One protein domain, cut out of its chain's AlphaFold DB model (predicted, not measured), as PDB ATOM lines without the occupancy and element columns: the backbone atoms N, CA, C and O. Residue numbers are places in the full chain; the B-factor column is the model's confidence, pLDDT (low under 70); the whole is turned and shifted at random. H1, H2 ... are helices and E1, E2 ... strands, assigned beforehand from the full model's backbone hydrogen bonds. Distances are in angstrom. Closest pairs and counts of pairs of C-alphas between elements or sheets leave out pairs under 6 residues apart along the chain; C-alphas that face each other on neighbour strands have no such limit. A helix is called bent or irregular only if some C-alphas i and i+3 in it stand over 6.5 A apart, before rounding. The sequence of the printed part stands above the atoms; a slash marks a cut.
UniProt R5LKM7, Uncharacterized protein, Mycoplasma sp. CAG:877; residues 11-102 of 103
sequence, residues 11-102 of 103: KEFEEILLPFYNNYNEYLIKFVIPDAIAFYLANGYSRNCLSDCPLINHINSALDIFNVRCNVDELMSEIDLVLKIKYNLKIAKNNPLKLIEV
ATOM      1  N   LYS A  11     120.399 171.566 141.452       97.19
ATOM      2  CA  LYS A  11     119.858 172.721 140.727       97.19
ATOM      3  C   LYS A  11     119.835 173.988 141.586       97.19
ATOM      4  O   LYS A  11     120.183 175.065 141.121       97.19
ATOM      5  N   GLU A  12     119.433 173.878 142.849       96.31
ATOM      6  CA  GLU A  12     119.421 175.025 143.763       96.31
ATOM      7  C   GLU A  12     120.823 175.467 144.163       96.31
ATOM      8  O   GLU A  12     121.073 176.662 144.330       96.31
ATOM      9  N   PHE A  13     121.746 174.520 144.307       95.62
ATOM     10  CA  PHE A  13     123.146 174.852 144.487       95.62
ATOM     11  C   PHE A  13     123.670 175.643 143.282       95.62
ATOM     12  O   PHE A  13     124.186 176.742 143.468       95.62
ATOM     13  N   GLU A  14     123.481 175.131 142.068       97.62
ATOM     14  CA  GLU A  14     123.985 175.723 140.825       97.62
ATOM     15  C   GLU A  14     123.342 177.072 140.487       97.62
ATOM     16  O   GLU A  14     124.039 177.981 140.041       97.62
ATOM     17  N   GLU A  15     122.035 177.236 140.705       96.50
ATOM     18  CA  GLU A  15     121.309 178.447 140.298       96.50
ATOM     19  C   GLU A  15     121.273 179.534 141.382       96.50
ATOM     20  O   GLU A  15     121.110 180.711 141.057       96.50
ATOM     21  N   ILE A  16     121.414 179.179 142.667       95.62
ATOM     22  CA  ILE A  16     121.261 180.133 143.782       95.62
ATOM     23  C   ILE A  16     122.572 180.321 144.542       95.62
ATOM     24  O   ILE A  16     123.034 181.452 144.710       95.62
ATOM     25  N   LEU A  17     123.174 179.235 145.034       95.56
ATOM     26  CA  LEU A  17     124.341 179.343 145.914       95.56
ATOM     27  C   LEU A  17     125.639 179.588 145.147       95.56
ATOM     28  O   LEU A  17     126.443 180.414 145.574       95.56
ATOM     29  N   LEU A  18     125.848 178.908 144.023       95.44
ATOM     30  CA  LEU A  18     127.059 179.044 143.222       95.44
ATOM     31  C   LEU A  18     127.242 180.479 142.689       95.44
ATOM     32  O   LEU A  18     128.328 181.023 142.887       95.44
ATOM     33  N   PRO A  19     126.219 181.165 142.131       96.69
ATOM     34  CA  PRO A  19     126.357 182.561 141.720       96.69
ATOM     35  C   PRO A  19     126.630 183.491 142.903       96.69
ATOM     36  O   PRO A  19     127.439 184.407 142.791       96.69
ATOM     37  N   PHE A  20     126.010 183.237 144.061       95.38
ATOM     38  CA  PHE A  20     126.304 183.983 145.284       95.38
ATOM     39  C   PHE A  20     127.780 183.845 145.694       95.38
ATOM     40  O   PHE A  20     128.438 184.856 145.937       95.38
ATOM     41  N   TYR A  21     128.315 182.620 145.735       93.31
ATOM     42  CA  TYR A  21     129.718 182.387 146.086       93.31
ATOM     43  C   TYR A  21     130.680 182.974 145.053       93.31
ATOM     44  O   TYR A  21     131.687 183.560 145.442       93.31
ATOM     45  N   ASN A  22     130.357 182.886 143.762       94.50
ATOM     46  CA  ASN A  22     131.161 183.497 142.705       94.50
ATOM     47  C   ASN A  22     131.214 185.021 142.865       94.50
ATOM     48  O   ASN A  22     132.304 185.582 142.903       94.50
ATOM     49  N   ASN A  23     130.069 185.673 143.085       95.56
ATOM     50  CA  ASN A  23     130.009 187.118 143.319       95.56
ATOM     51  C   ASN A  23     130.800 187.535 144.569       95.56
ATOM     52  O   ASN A  23     131.471 188.567 144.573       95.56
ATOM     53  N   TYR A  24     130.734 186.742 145.643       94.75
ATOM     54  CA  TYR A  24     131.504 187.014 146.855       94.75
ATOM     55  C   TYR A  24     133.012 186.837 146.629       94.75
ATOM     56  O   TYR A  24     133.794 187.691 147.046       94.75
ATOM     57  N   ASN A  25     133.425 185.788 145.913       93.81
ATOM     58  CA  ASN A  25     134.822 185.581 145.532       93.81
ATOM     59  C   ASN A  25     135.339 186.733 144.662       93.81
ATOM     60  O   ASN A  25     136.409 187.265 144.942       93.81
ATOM     61  N   GLU A  26     134.568 187.172 143.665       94.81
ATOM     62  CA  GLU A  26     134.905 188.337 142.839       94.81
ATOM     63  C   GLU A  26     135.066 189.605 143.683       94.81
ATOM     64  O   GLU A  26     136.023 190.359 143.495       94.81
ATOM     65  N   TYR A  27     134.176 189.823 144.656       95.69
ATOM     66  CA  TYR A  27     134.282 190.950 145.578       95.69
ATOM     67  C   TYR A  27     135.575 190.894 146.404       95.69
ATOM     68  O   TYR A  27     136.280 191.901 146.510       95.69
ATOM     69  N   LEU A  28     135.915 189.727 146.963       95.75
ATOM     70  CA  LEU A  28     137.153 189.542 147.723       95.75
ATOM     71  C   LEU A  28     138.383 189.817 146.856       95.75
ATOM     72  O   LEU A  28     139.237 190.609 147.254       95.75
ATOM     73  N   ILE A  29     138.448 189.209 145.667       95.19
ATOM     74  CA  ILE A  29     139.551 189.361 144.707       95.19
ATOM     75  C   ILE A  29     139.735 190.825 144.321       95.19
ATOM     76  O   ILE A  29     140.861 191.308 144.273       95.19
ATOM     77  N   LYS A  30     138.641 191.548 144.079       94.69
ATOM     78  CA  LYS A  30     138.715 192.914 143.570       94.69
ATOM     79  C   LYS A  30     138.990 193.959 144.650       94.69
ATOM     80  O   LYS A  30     139.695 194.923 144.379       94.69
ATOM     81  N   PHE A  31     138.417 193.803 145.842       94.56
ATOM     82  CA  PHE A  31     138.359 194.901 146.815       94.56
ATOM     83  C   PHE A  31     139.011 194.600 148.164       94.56
ATOM     84  O   PHE A  31     139.330 195.534 148.894       94.56
ATOM     85  N   VAL A  32     139.198 193.327 148.523       96.56
ATOM     86  CA  VAL A  32     139.717 192.943 149.848       96.56
ATOM     87  C   VAL A  32     141.152 192.440 149.751       96.56
ATOM     88  O   VAL A  32     142.017 192.877 150.504       96.56
ATOM     89  N   ILE A  33     141.415 191.538 148.809       97.38
ATOM     90  CA  ILE A  33     142.697 190.856 148.666       97.38
ATOM     91  C   ILE A  33     143.847 191.829 148.335       97.38
ATOM     92  O   ILE A  33     144.856 191.771 149.040       97.38
ATOM     93  N   PRO A  34     143.735 192.750 147.352       97.81
ATOM     94  CA  PRO A  34     144.805 193.708 147.065       97.81
ATOM     95  C   PRO A  34     145.166 194.565 148.278       97.81
ATOM     96  O   PRO A  34     146.344 194.774 148.570       97.81
ATOM     97  N   ASP A  35     144.149 194.999 149.026       98.00
ATOM     98  CA  ASP A  35     144.326 195.813 150.223       98.00
ATOM     99  C   ASP A  35     145.037 195.042 151.341       98.00
ATOM    100  O   ASP A  35     145.991 195.538 151.944       98.00
ATOM    101  N   ALA A  36     144.620 193.794 151.570       97.94
ATOM    102  CA  ALA A  36     145.221 192.908 152.558       97.94
ATOM    103  C   ALA A  36     146.679 192.558 152.219       97.94
ATOM    104  O   ALA A  36     147.532 192.555 153.109       97.94
ATOM    105  N   ILE A  37     146.989 192.311 150.943       98.06
ATOM    106  CA  ILE A  37     148.361 192.072 150.478       98.06
ATOM    107  C   ILE A  37     149.216 193.329 150.675       98.06
ATOM    108  O   ILE A  37     150.322 193.239 151.208       98.06
ATOM    109  N   ALA A  38     148.714 194.507 150.297       98.50
ATOM    110  CA  ALA A  38     149.436 195.761 150.499       98.50
ATOM    111  C   ALA A  38     149.707 196.020 151.992       98.50
ATOM    112  O   ALA A  38     150.829 196.375 152.358       98.50
ATOM    113  N   PHE A  39     148.723 195.765 152.863       98.56
ATOM    114  CA  PHE A  39     148.906 195.808 154.313       98.56
ATOM    115  C   PHE A  39     149.983 194.825 154.786       98.56
ATOM    116  O   PHE A  39     150.874 195.225 155.531       98.56
ATOM    117  N   TYR A  40     149.941 193.565 154.341       98.25
ATOM    118  CA  TYR A  40     150.939 192.546 154.686       98.25
ATOM    119  C   TYR A  40     152.361 193.017 154.343       98.25
ATOM    120  O   TYR A  40     153.252 192.991 155.197       98.25
ATOM    121  N   LEU A  41     152.554 193.518 153.120       98.56
ATOM    122  CA  LEU A  41     153.840 194.010 152.631       98.56
ATOM    123  C   LEU A  41     154.321 195.235 153.420       98.56
ATOM    124  O   LEU A  41     155.461 195.254 153.885       98.56
ATOM    125  N   ALA A  42     153.459 196.232 153.624       98.62
ATOM    126  CA  ALA A  42     153.801 197.445 154.365       98.62
ATOM    127  C   ALA A  42     154.116 197.154 155.841       98.62
ATOM    128  O   ALA A  42     155.101 197.652 156.389       98.62
ATOM    129  N   ASN A  43     153.317 196.298 156.478       98.44
ATOM    130  CA  ASN A  43     153.493 195.889 157.866       98.44
ATOM    131  C   ASN A  43     154.791 195.093 158.072       98.44
ATOM    132  O   ASN A  43     155.462 195.270 159.094       98.44
ATOM    133  N   GLY A  44     155.139 194.233 157.108       98.19
ATOM    134  CA  GLY A  44     156.397 193.494 157.094       98.19
ATOM    135  C   GLY A  44     157.607 194.398 156.856       98.19
ATOM    136  O   GLY A  44     158.622 194.255 157.540       98.19
ATOM    137  N   TYR A  45     157.484 195.366 155.941       98.25
ATOM    138  CA  TYR A  45     158.508 196.377 155.674       98.25
ATOM    139  C   TYR A  45     158.815 197.206 156.923       98.25
ATOM    140  O   TYR A  45     159.966 197.282 157.346       98.25
ATOM    141  N   SER A  46     157.783 197.741 157.585       98.12
ATOM    142  CA  SER A  46     157.947 198.605 158.762       98.12
ATOM    143  C   SER A  46     158.556 197.887 159.974       98.12
ATOM    144  O   SER A  46     159.035 198.534 160.902       98.12
ATOM    145  N   ARG A  47     158.507 196.549 159.995       98.25
ATOM    146  CA  ARG A  47     159.077 195.693 161.051       98.25
ATOM    147  C   ARG A  47     160.373 195.013 160.642       98.25
ATOM    148  O   ARG A  47     160.915 194.250 161.437       98.25
ATOM    149  N   ASN A  48     160.859 195.269 159.428       96.94
ATOM    150  CA  ASN A  48     162.040 194.622 158.871       96.94
ATOM    151  C   ASN A  48     161.974 193.081 158.971       96.94
ATOM    152  O   ASN A  48     162.946 192.432 159.352       96.94
ATOM    153  N   CYS A  49     160.801 192.498 158.688       97.00
ATOM    154  CA  CYS A  49     160.556 191.056 158.826       97.00
ATOM    155  C   CYS A  49     160.126 190.368 157.521       97.00
ATOM    156  O   CYS A  49     159.652 189.233 157.549       97.00
ATOM    157  N   LEU A  50     160.279 191.038 156.374       97.31
ATOM    158  CA  LEU A  50     160.148 190.397 155.065       97.31
ATOM    159  C   LEU A  50     161.413 189.582 154.773       97.31
ATOM    160  O   LEU A  50     162.525 190.082 154.910       97.31
ATOM    161  N   SER A  51     161.243 188.329 154.362       95.81
ATOM    162  CA  SER A  51     162.339 187.491 153.878       95.81
ATOM    163  C   SER A  51     162.827 187.926 152.489       95.81
ATOM    164  O   SER A  51     162.057 188.461 151.685       95.81
ATOM    165  N   ASP A  52     164.095 187.621 152.186       95.88
ATOM    166  CA  ASP A  52     164.746 187.851 150.885       95.88
ATOM    167  C   ASP A  52     164.265 186.863 149.802       95.88
ATOM    168  O   ASP A  52     165.049 186.183 149.136       95.88
ATOM    169  N   CYS A  53     162.952 186.748 149.626       97.69
ATOM    170  CA  CYS A  53     162.329 185.932 148.593       97.69
ATOM    171  C   CYS A  53     161.640 186.809 147.527       97.69
ATOM    172  O   CYS A  53     161.510 188.030 147.689       97.69
ATOM    173  N   PRO A  54     161.240 186.220 146.386       98.44
ATOM    174  CA  PRO A  54     160.476 186.934 145.373       98.44
ATOM    175  C   PRO A  54     159.135 187.466 145.904       98.44
ATOM    176  O   PRO A  54     158.503 186.848 146.758       98.44
ATOM    177  N   LEU A  55     158.647 188.567 145.330       97.88
ATOM    178  CA  LEU A  55     157.343 189.167 145.640       97.88
ATOM    179  C   LEU A  55     156.196 188.147 145.597       97.88
ATOM    180  O   LEU A  55     155.348 188.142 146.483       97.88
ATOM    181  N   ILE A  56     156.192 187.260 144.596       96.81
ATOM    182  CA  ILE A  56     155.140 186.249 144.430       96.81
ATOM    183  C   ILE A  56     155.035 185.311 145.641       96.81
ATOM    184  O   ILE A  56     153.938 184.900 146.000       96.81
ATOM    185  N   ASN A  57     156.144 185.020 146.326       97.06
ATOM    186  CA  ASN A  57     156.123 184.201 147.534       97.06
ATOM    187  C   ASN A  57     155.401 184.924 148.678       97.06
ATOM    188  O   ASN A  57     154.572 184.313 149.343       97.06
ATOM    189  N   HIS A  58     155.666 186.222 148.865       97.44
ATOM    190  CA  HIS A  58     154.967 187.048 149.857       97.44
ATOM    191  C   HIS A  58     153.474 187.171 149.551       97.44
ATOM    192  O   HIS A  58     152.652 187.036 150.455       97.44
ATOM    193  N   ILE A  59     153.122 187.378 148.278       96.50
ATOM    194  CA  ILE A  59     151.724 187.445 147.839       96.50
ATOM    195  C   ILE A  59     151.008 186.120 148.113       96.50
ATOM    196  O   ILE A  59     149.938 186.131 148.713       96.50
ATOM    197  N   ASN A  60     151.606 184.985 147.745       94.81
ATOM    198  CA  ASN A  60     151.012 183.672 147.994       94.81
ATOM    199  C   ASN A  60     150.807 183.417 149.496       94.81
ATOM    200  O   ASN A  60     149.730 182.990 149.892       94.81
ATOM    201  N   SER A  61     151.782 183.771 150.342       94.56
ATOM    202  CA  SER A  61     151.627 183.660 151.799       94.56
ATOM    203  C   SER A  61     150.480 184.514 152.350       94.56
ATOM    204  O   SER A  61     149.788 184.085 153.268       94.56
ATOM    205  N   ALA A  62     150.252 185.709 151.796       95.19
ATOM    206  CA  ALA A  62     149.109 186.540 152.171       95.19
ATOM    207  C   ALA A  62     147.773 185.970 151.642       95.19
ATOM    208  O   ALA A  62     146.758 186.033 152.336       95.19
ATOM    209  N   LEU A  63     147.775 185.390 150.438       94.44
ATOM    210  CA  LEU A  63     146.602 184.780 149.803       94.44
ATOM    211  C   LEU A  63     146.124 183.504 150.498       94.44
ATOM    212  O   LEU A  63     144.914 183.266 150.540       94.44
ATOM    213  N   ASP A  64     147.035 182.717 151.072       93.12
ATOM    214  CA  ASP A  64     146.714 181.447 151.734       93.12
ATOM    215  C   ASP A  64     145.659 181.606 152.849       93.12
ATOM    216  O   ASP A  64     144.879 180.689 153.103       93.12
ATOM    217  N   ILE A  65     145.559 182.792 153.465       91.31
ATOM    218  CA  ILE A  65     144.551 183.110 154.493       91.31
ATOM    219  C   ILE A  65     143.123 183.115 153.921       91.31
ATOM    220  O   ILE A  65     142.172 182.772 154.625       91.31
ATOM    221  N   PHE A  66     142.953 183.502 152.655       89.81
ATOM    222  CA  PHE A  66     141.637 183.669 152.035       89.81
ATOM    223  C   PHE A  66     141.069 182.371 151.465       89.81
ATOM    224  O   PHE A  66     139.863 182.296 151.244       89.81
ATOM    225  N   ASN A  67     141.907 181.357 151.223       86.44
ATOM    226  CA  ASN A  67     141.513 180.123 150.535       86.44
ATOM    227  C   ASN A  67     140.781 180.397 149.196       86.44
ATOM    228  O   ASN A  67     139.824 179.714 148.829       86.44
ATOM    229  N   VAL A  68     141.227 181.425 148.467       85.06
ATOM    230  CA  VAL A  68     140.698 181.830 147.157       85.06
ATOM    231  C   VAL A  68     141.774 181.615 146.099       85.06
ATOM    232  O   VAL A  68     142.945 181.922 146.312       85.06
ATOM    233  N   ARG A  69     141.372 181.115 144.926       84.81
ATOM    234  CA  ARG A  69     142.236 181.083 143.742       84.81
ATOM    235  C   ARG A  69     142.001 182.345 142.927       84.81
ATOM    236  O   ARG A  69     140.875 182.607 142.521       84.81
ATOM    237  N   CYS A  70     143.060 183.096 142.674       89.81
ATOM    238  CA  CYS A  70     143.025 184.266 141.809       89.81
ATOM    239  C   CYS A  70     144.330 184.385 141.026       89.81
ATOM    240  O   CYS A  70     145.355 183.812 141.405       89.81
ATOM    241  N   ASN A  71     144.272 185.103 139.911       92.44
ATOM    242  CA  ASN A  71     145.449 185.422 139.128       92.44
ATOM    243  C   ASN A  71     146.183 186.599 139.783       92.44
ATOM    244  O   ASN A  71     145.666 187.712 139.808       92.44
ATOM    245  N   VAL A  72     147.383 186.358 140.312       92.25
ATOM    246  CA  VAL A  72     148.168 187.398 140.997       92.25
ATOM    247  C   VAL A  72     148.481 188.574 140.072       92.25
ATOM    248  O   VAL A  72     148.454 189.717 140.525       92.25
ATOM    249  N   ASP A  73     148.698 188.319 138.781       93.88
ATOM    250  CA  ASP A  73     149.017 189.369 137.810       93.88
ATOM    251  C   ASP A  73     147.882 190.401 137.685       93.88
ATOM    252  O   ASP A  73     148.140 191.589 137.495       93.88
ATOM    253  N   GLU A  74     146.628 189.977 137.871       93.38
ATOM    254  CA  GLU A  74     145.451 190.859 137.840       93.38
ATOM    255  C   GLU A  74     145.345 191.749 139.086       93.38
ATOM    256  O   GLU A  74     144.738 192.818 139.034       93.38
ATOM    257  N   LEU A  75     145.968 191.348 140.198       95.88
ATOM    258  CA  LEU A  75     145.958 192.101 141.454       95.88
ATOM    259  C   LEU A  75     147.047 193.174 141.506       95.88
ATOM    260  O   LEU A  75     146.926 194.135 142.265       95.88
ATOM    261  N   MET A  76     148.117 193.010 140.723       96.56
ATOM    262  CA  MET A  76     149.348 193.790 140.867       96.56
ATOM    263  C   MET A  76     149.129 195.300 140.783       96.56
ATOM    264  O   MET A  76     149.666 196.039 141.605       96.56
ATOM    265  N   SER A  77     148.301 195.752 139.837       97.00
ATOM    266  CA  SER A  77     148.029 197.186 139.664       97.00
ATOM    267  C   SER A  77     147.340 197.795 140.888       97.00
ATOM    268  O   SER A  77     147.662 198.916 141.280       97.00
ATOM    269  N   GLU A  78     146.423 197.056 141.516       98.19
ATOM    270  CA  GLU A  78     145.703 197.528 142.699       98.19
ATOM    271  C   GLU A  78     146.582 197.447 143.956       98.19
ATOM    272  O   GLU A  78     146.587 198.374 144.762       98.19
ATOM    273  N   ILE A  79     147.402 196.398 144.093       98.38
ATOM    274  CA  ILE A  79     148.390 196.286 145.180       98.38
ATOM    275  C   ILE A  79     149.353 197.483 145.147       98.38
ATOM    276  O   ILE A  79     149.558 198.130 146.177       98.38
ATOM    277  N   ASP A  80     149.913 197.810 143.978       98.06
ATOM    278  CA  ASP A  80     150.813 198.958 143.806       98.06
ATOM    279  C   ASP A  80     150.117 200.287 144.130       98.06
ATOM    280  O   ASP A  80     150.702 201.162 144.781       98.06
ATOM    281  N   LEU A  81     148.857 200.440 143.711       98.06
ATOM    282  CA  LEU A  81     148.059 201.630 143.991       98.06
ATOM    283  C   LEU A  81     147.827 201.811 145.496       98.06
ATOM    284  O   LEU A  81     148.051 202.903 146.025       98.06
ATOM    285  N   VAL A  82     147.424 200.747 146.194       98.50
ATOM    286  CA  VAL A  82     147.180 200.773 147.640       98.50
ATOM    287  C   VAL A  82     148.476 201.025 148.411       98.50
ATOM    288  O   VAL A  82     148.483 201.869 149.310       98.50
ATOM    289  N   LEU A  83     149.579 200.356 148.050       98.56
ATOM    290  CA  LEU A  83     150.904 200.601 148.636       98.56
ATOM    291  C   LEU A  83     151.282 202.080 148.555       98.56
ATOM    292  O   LEU A  83     151.690 202.675 149.559       98.56
ATOM    293  N   LYS A  84     151.073 202.691 147.388       98.19
ATOM    294  CA  LYS A  84     151.393 204.098 147.166       98.19
ATOM    295  C   LYS A  84     150.487 205.028 147.968       98.19
ATOM    296  O   LYS A  84     150.997 205.905 148.654       98.19
ATOM    297  N   ILE A  85     149.168 204.858 147.877       97.94
ATOM    298  CA  ILE A  85     148.198 205.797 148.465       97.94
ATOM    299  C   ILE A  85     148.135 205.673 149.989       97.94
ATOM    300  O   ILE A  85     148.063 206.691 150.676       97.94
ATOM    301  N   LYS A  86     148.117 204.449 150.528       98.12
ATOM    302  CA  LYS A  86     147.887 204.221 151.963       98.12
ATOM    303  C   LYS A  86     149.170 204.173 152.781       98.12
ATOM    304  O   LYS A  86     149.135 204.512 153.961       98.12
ATOM    305  N   TYR A  87     150.275 203.738 152.178       98.25
ATOM    306  CA  TYR A  87     151.505 203.435 152.909       98.25
ATOM    307  C   TYR A  87     152.721 204.237 152.437       98.25
ATOM    308  O   TYR A  87     153.781 204.100 153.037       98.25
ATOM    309  N   ASN A  88     152.590 205.075 151.399       98.19
ATOM    310  CA  ASN A  88     153.710 205.782 150.765       98.19
ATOM    311  C   ASN A  88     154.851 204.831 150.361       98.19
ATOM    312  O   ASN A  88     156.022 205.193 150.435       98.19
ATOM    313  N   LEU A  89     154.524 203.606 149.945       98.50
ATOM    314  CA  LEU A  89     155.492 202.604 149.503       98.50
ATOM    315  C   LEU A  89     155.307 202.295 148.019       98.50
ATOM    316  O   LEU A  89     154.212 202.404 147.472       98.50
ATOM    317  N   LYS A  90     156.381 201.859 147.364       98.06
ATOM    318  CA  LYS A  90     156.324 201.248 146.032       98.06
ATOM    319  C   LYS A  90     157.245 200.042 145.931       98.06
ATOM    320  O   LYS A  90     158.310 200.007 146.553       98.06
ATOM    321  N   ILE A  91     156.863 199.083 145.093       98.06
ATOM    322  CA  ILE A  91     157.714 197.949 144.735       98.06
ATOM    323  C   ILE A  91     158.795 198.437 143.757       98.06
ATOM    324  O   ILE A  91     158.513 198.871 142.645       98.06
ATOM    325  N   ALA A  92     160.057 198.397 144.186       97.56
ATOM    326  CA  ALA A  92     161.220 198.760 143.371       97.56
ATOM    327  C   ALA A  92     161.850 197.559 142.652       97.56
ATOM    328  O   ALA A  92     162.509 197.725 141.625       97.56
ATOM    329  N   LYS A  93     161.700 196.351 143.207       97.56
ATOM    330  CA  LYS A  93     162.212 195.108 142.618       97.56
ATOM    331  C   LYS A  93     161.377 193.920 143.085       97.56
ATOM    332  O   LYS A  93     161.027 193.857 144.258       97.56
ATOM    333  N   ASN A  94     161.154 192.948 142.200       96.75
ATOM    334  CA  ASN A  94     160.351 191.759 142.511       96.75
ATOM    335  C   ASN A  94     161.172 190.563 143.015       96.75
ATOM    336  O   ASN A  94     160.593 189.668 143.617       96.75
ATOM    337  N   ASN A  95     162.487 190.494 142.756       96.69
ATOM    338  CA  ASN A  95     163.315 189.350 143.165       96.69
ATOM    339  C   ASN A  95     164.786 189.732 143.488       96.69
ATOM    340  O   ASN A  95     165.546 190.081 142.573       96.69
ATOM    341  N   PRO A  96     165.218 189.674 144.762       96.31
ATOM    342  CA  PRO A  96     164.343 189.607 145.936       96.31
ATOM    343  C   PRO A  96     163.437 190.845 145.981       96.31
ATOM    344  O   PRO A  96     163.752 191.866 145.349       96.31
ATOM    345  N   LEU A  97     162.309 190.739 146.684       98.31
ATOM    346  CA  LEU A  97     161.412 191.870 146.899       98.31
ATOM    347  C   LEU A  97     162.189 193.057 147.492       98.31
ATOM    348  O   LEU A  97     162.912 192.915 148.475       98.31
ATOM    349  N   LYS A  98     162.016 194.244 146.906       97.94
ATOM    350  CA  LYS A  98     162.463 195.514 147.484       97.94
ATOM    351  C   LYS A  98     161.332 196.526 147.443       97.94
ATOM    352  O   LYS A  98     160.829 196.834 146.365       97.94
ATOM    353  N   LEU A  99     160.989 197.064 148.608       98.25
ATOM    354  CA  LEU A  99     160.071 198.189 148.776       98.25
ATOM    355  C   LEU A  99     160.880 199.443 149.107       98.25
ATOM    356  O   LEU A  99     161.899 199.359 149.796       98.25
ATOM    357  N   ILE A 100     160.435 200.591 148.608       98.00
ATOM    358  CA  ILE A 100     161.004 201.897 148.957       98.00
ATOM    359  C   ILE A 100     159.891 202.899 149.232       98.00
ATOM    360  O   ILE A 100     158.797 202.784 148.675       98.00
ATOM    361  N   GLU A 101     160.197 203.890 150.059       97.38
ATOM    362  CA  GLU A 101     159.302 205.010 150.317       97.38
ATOM    363  C   GLU A 101     159.155 205.902 149.074       97.38
ATOM    364  O   GLU A 101     160.079 206.071 148.267       97.38
ATOM    365  N   VAL A 102     157.957 206.448 148.905       91.88
ATOM    366  CA  VAL A 102     157.614 207.447 147.898       91.88
ATOM    367  C   VAL A 102     157.582 208.792 148.616       91.88
ATOM    368  O   VAL A 102     156.725 209.005 149.467       91.88
TER     369      VAL A 102
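Overview. This is residues 11 to 102 of the 103 residues of an uncharacterized protein of Mycoplasma sp. CAG:877 (UniProt R5LKM7). A hairpin, E1 and E2, covers one end of a small head of helices H1b, H2 and H3; residues 11 to 24 of bent H1 stick out opposite. The 92 printed residues include three named helices, then two antiparallel strands: mostly helix. The whole is only just loose, close to compact, radius of gyration of the C-alphas 15.1 A, spanning 51 by 24 by 21 A.

Arrangement. In the hairpin of E1, residues 89 to 94, and E2, 97 to 101, N 92 and O 98 are 2.8 A apart. H1, residues 11 to 46, assigned as one helix by its hydrogen bonds, is bent, C-alphas 30 and 33 being 6.8 A apart; its arms are H1a, to 30, and H1b, from 33. H1b touches H3, residues 72 to 87, closest at C-alphas 34 and 79, 4.8 A. It touches H2, residues 55 to 63, closest at C-alphas 37 and 62, 5.8 A. H1b and H2 have every O i to N i+4 pair within hydrogen-bond range, H1a 13 of 16, H3 10 of 12.

Along the chain. H1a, 27.8 A long, begins at C-alpha 11 (119.858, 172.721, 140.727). H3 is irregular, C-alphas 74 and 77 being 7.1 A apart. E2 ends at C-alpha 101 (159.302, 205.010, 150.317).

Size, cuts and confidence. The printed part has no cut and no long link; no printed residue is under 70 in pLDDT.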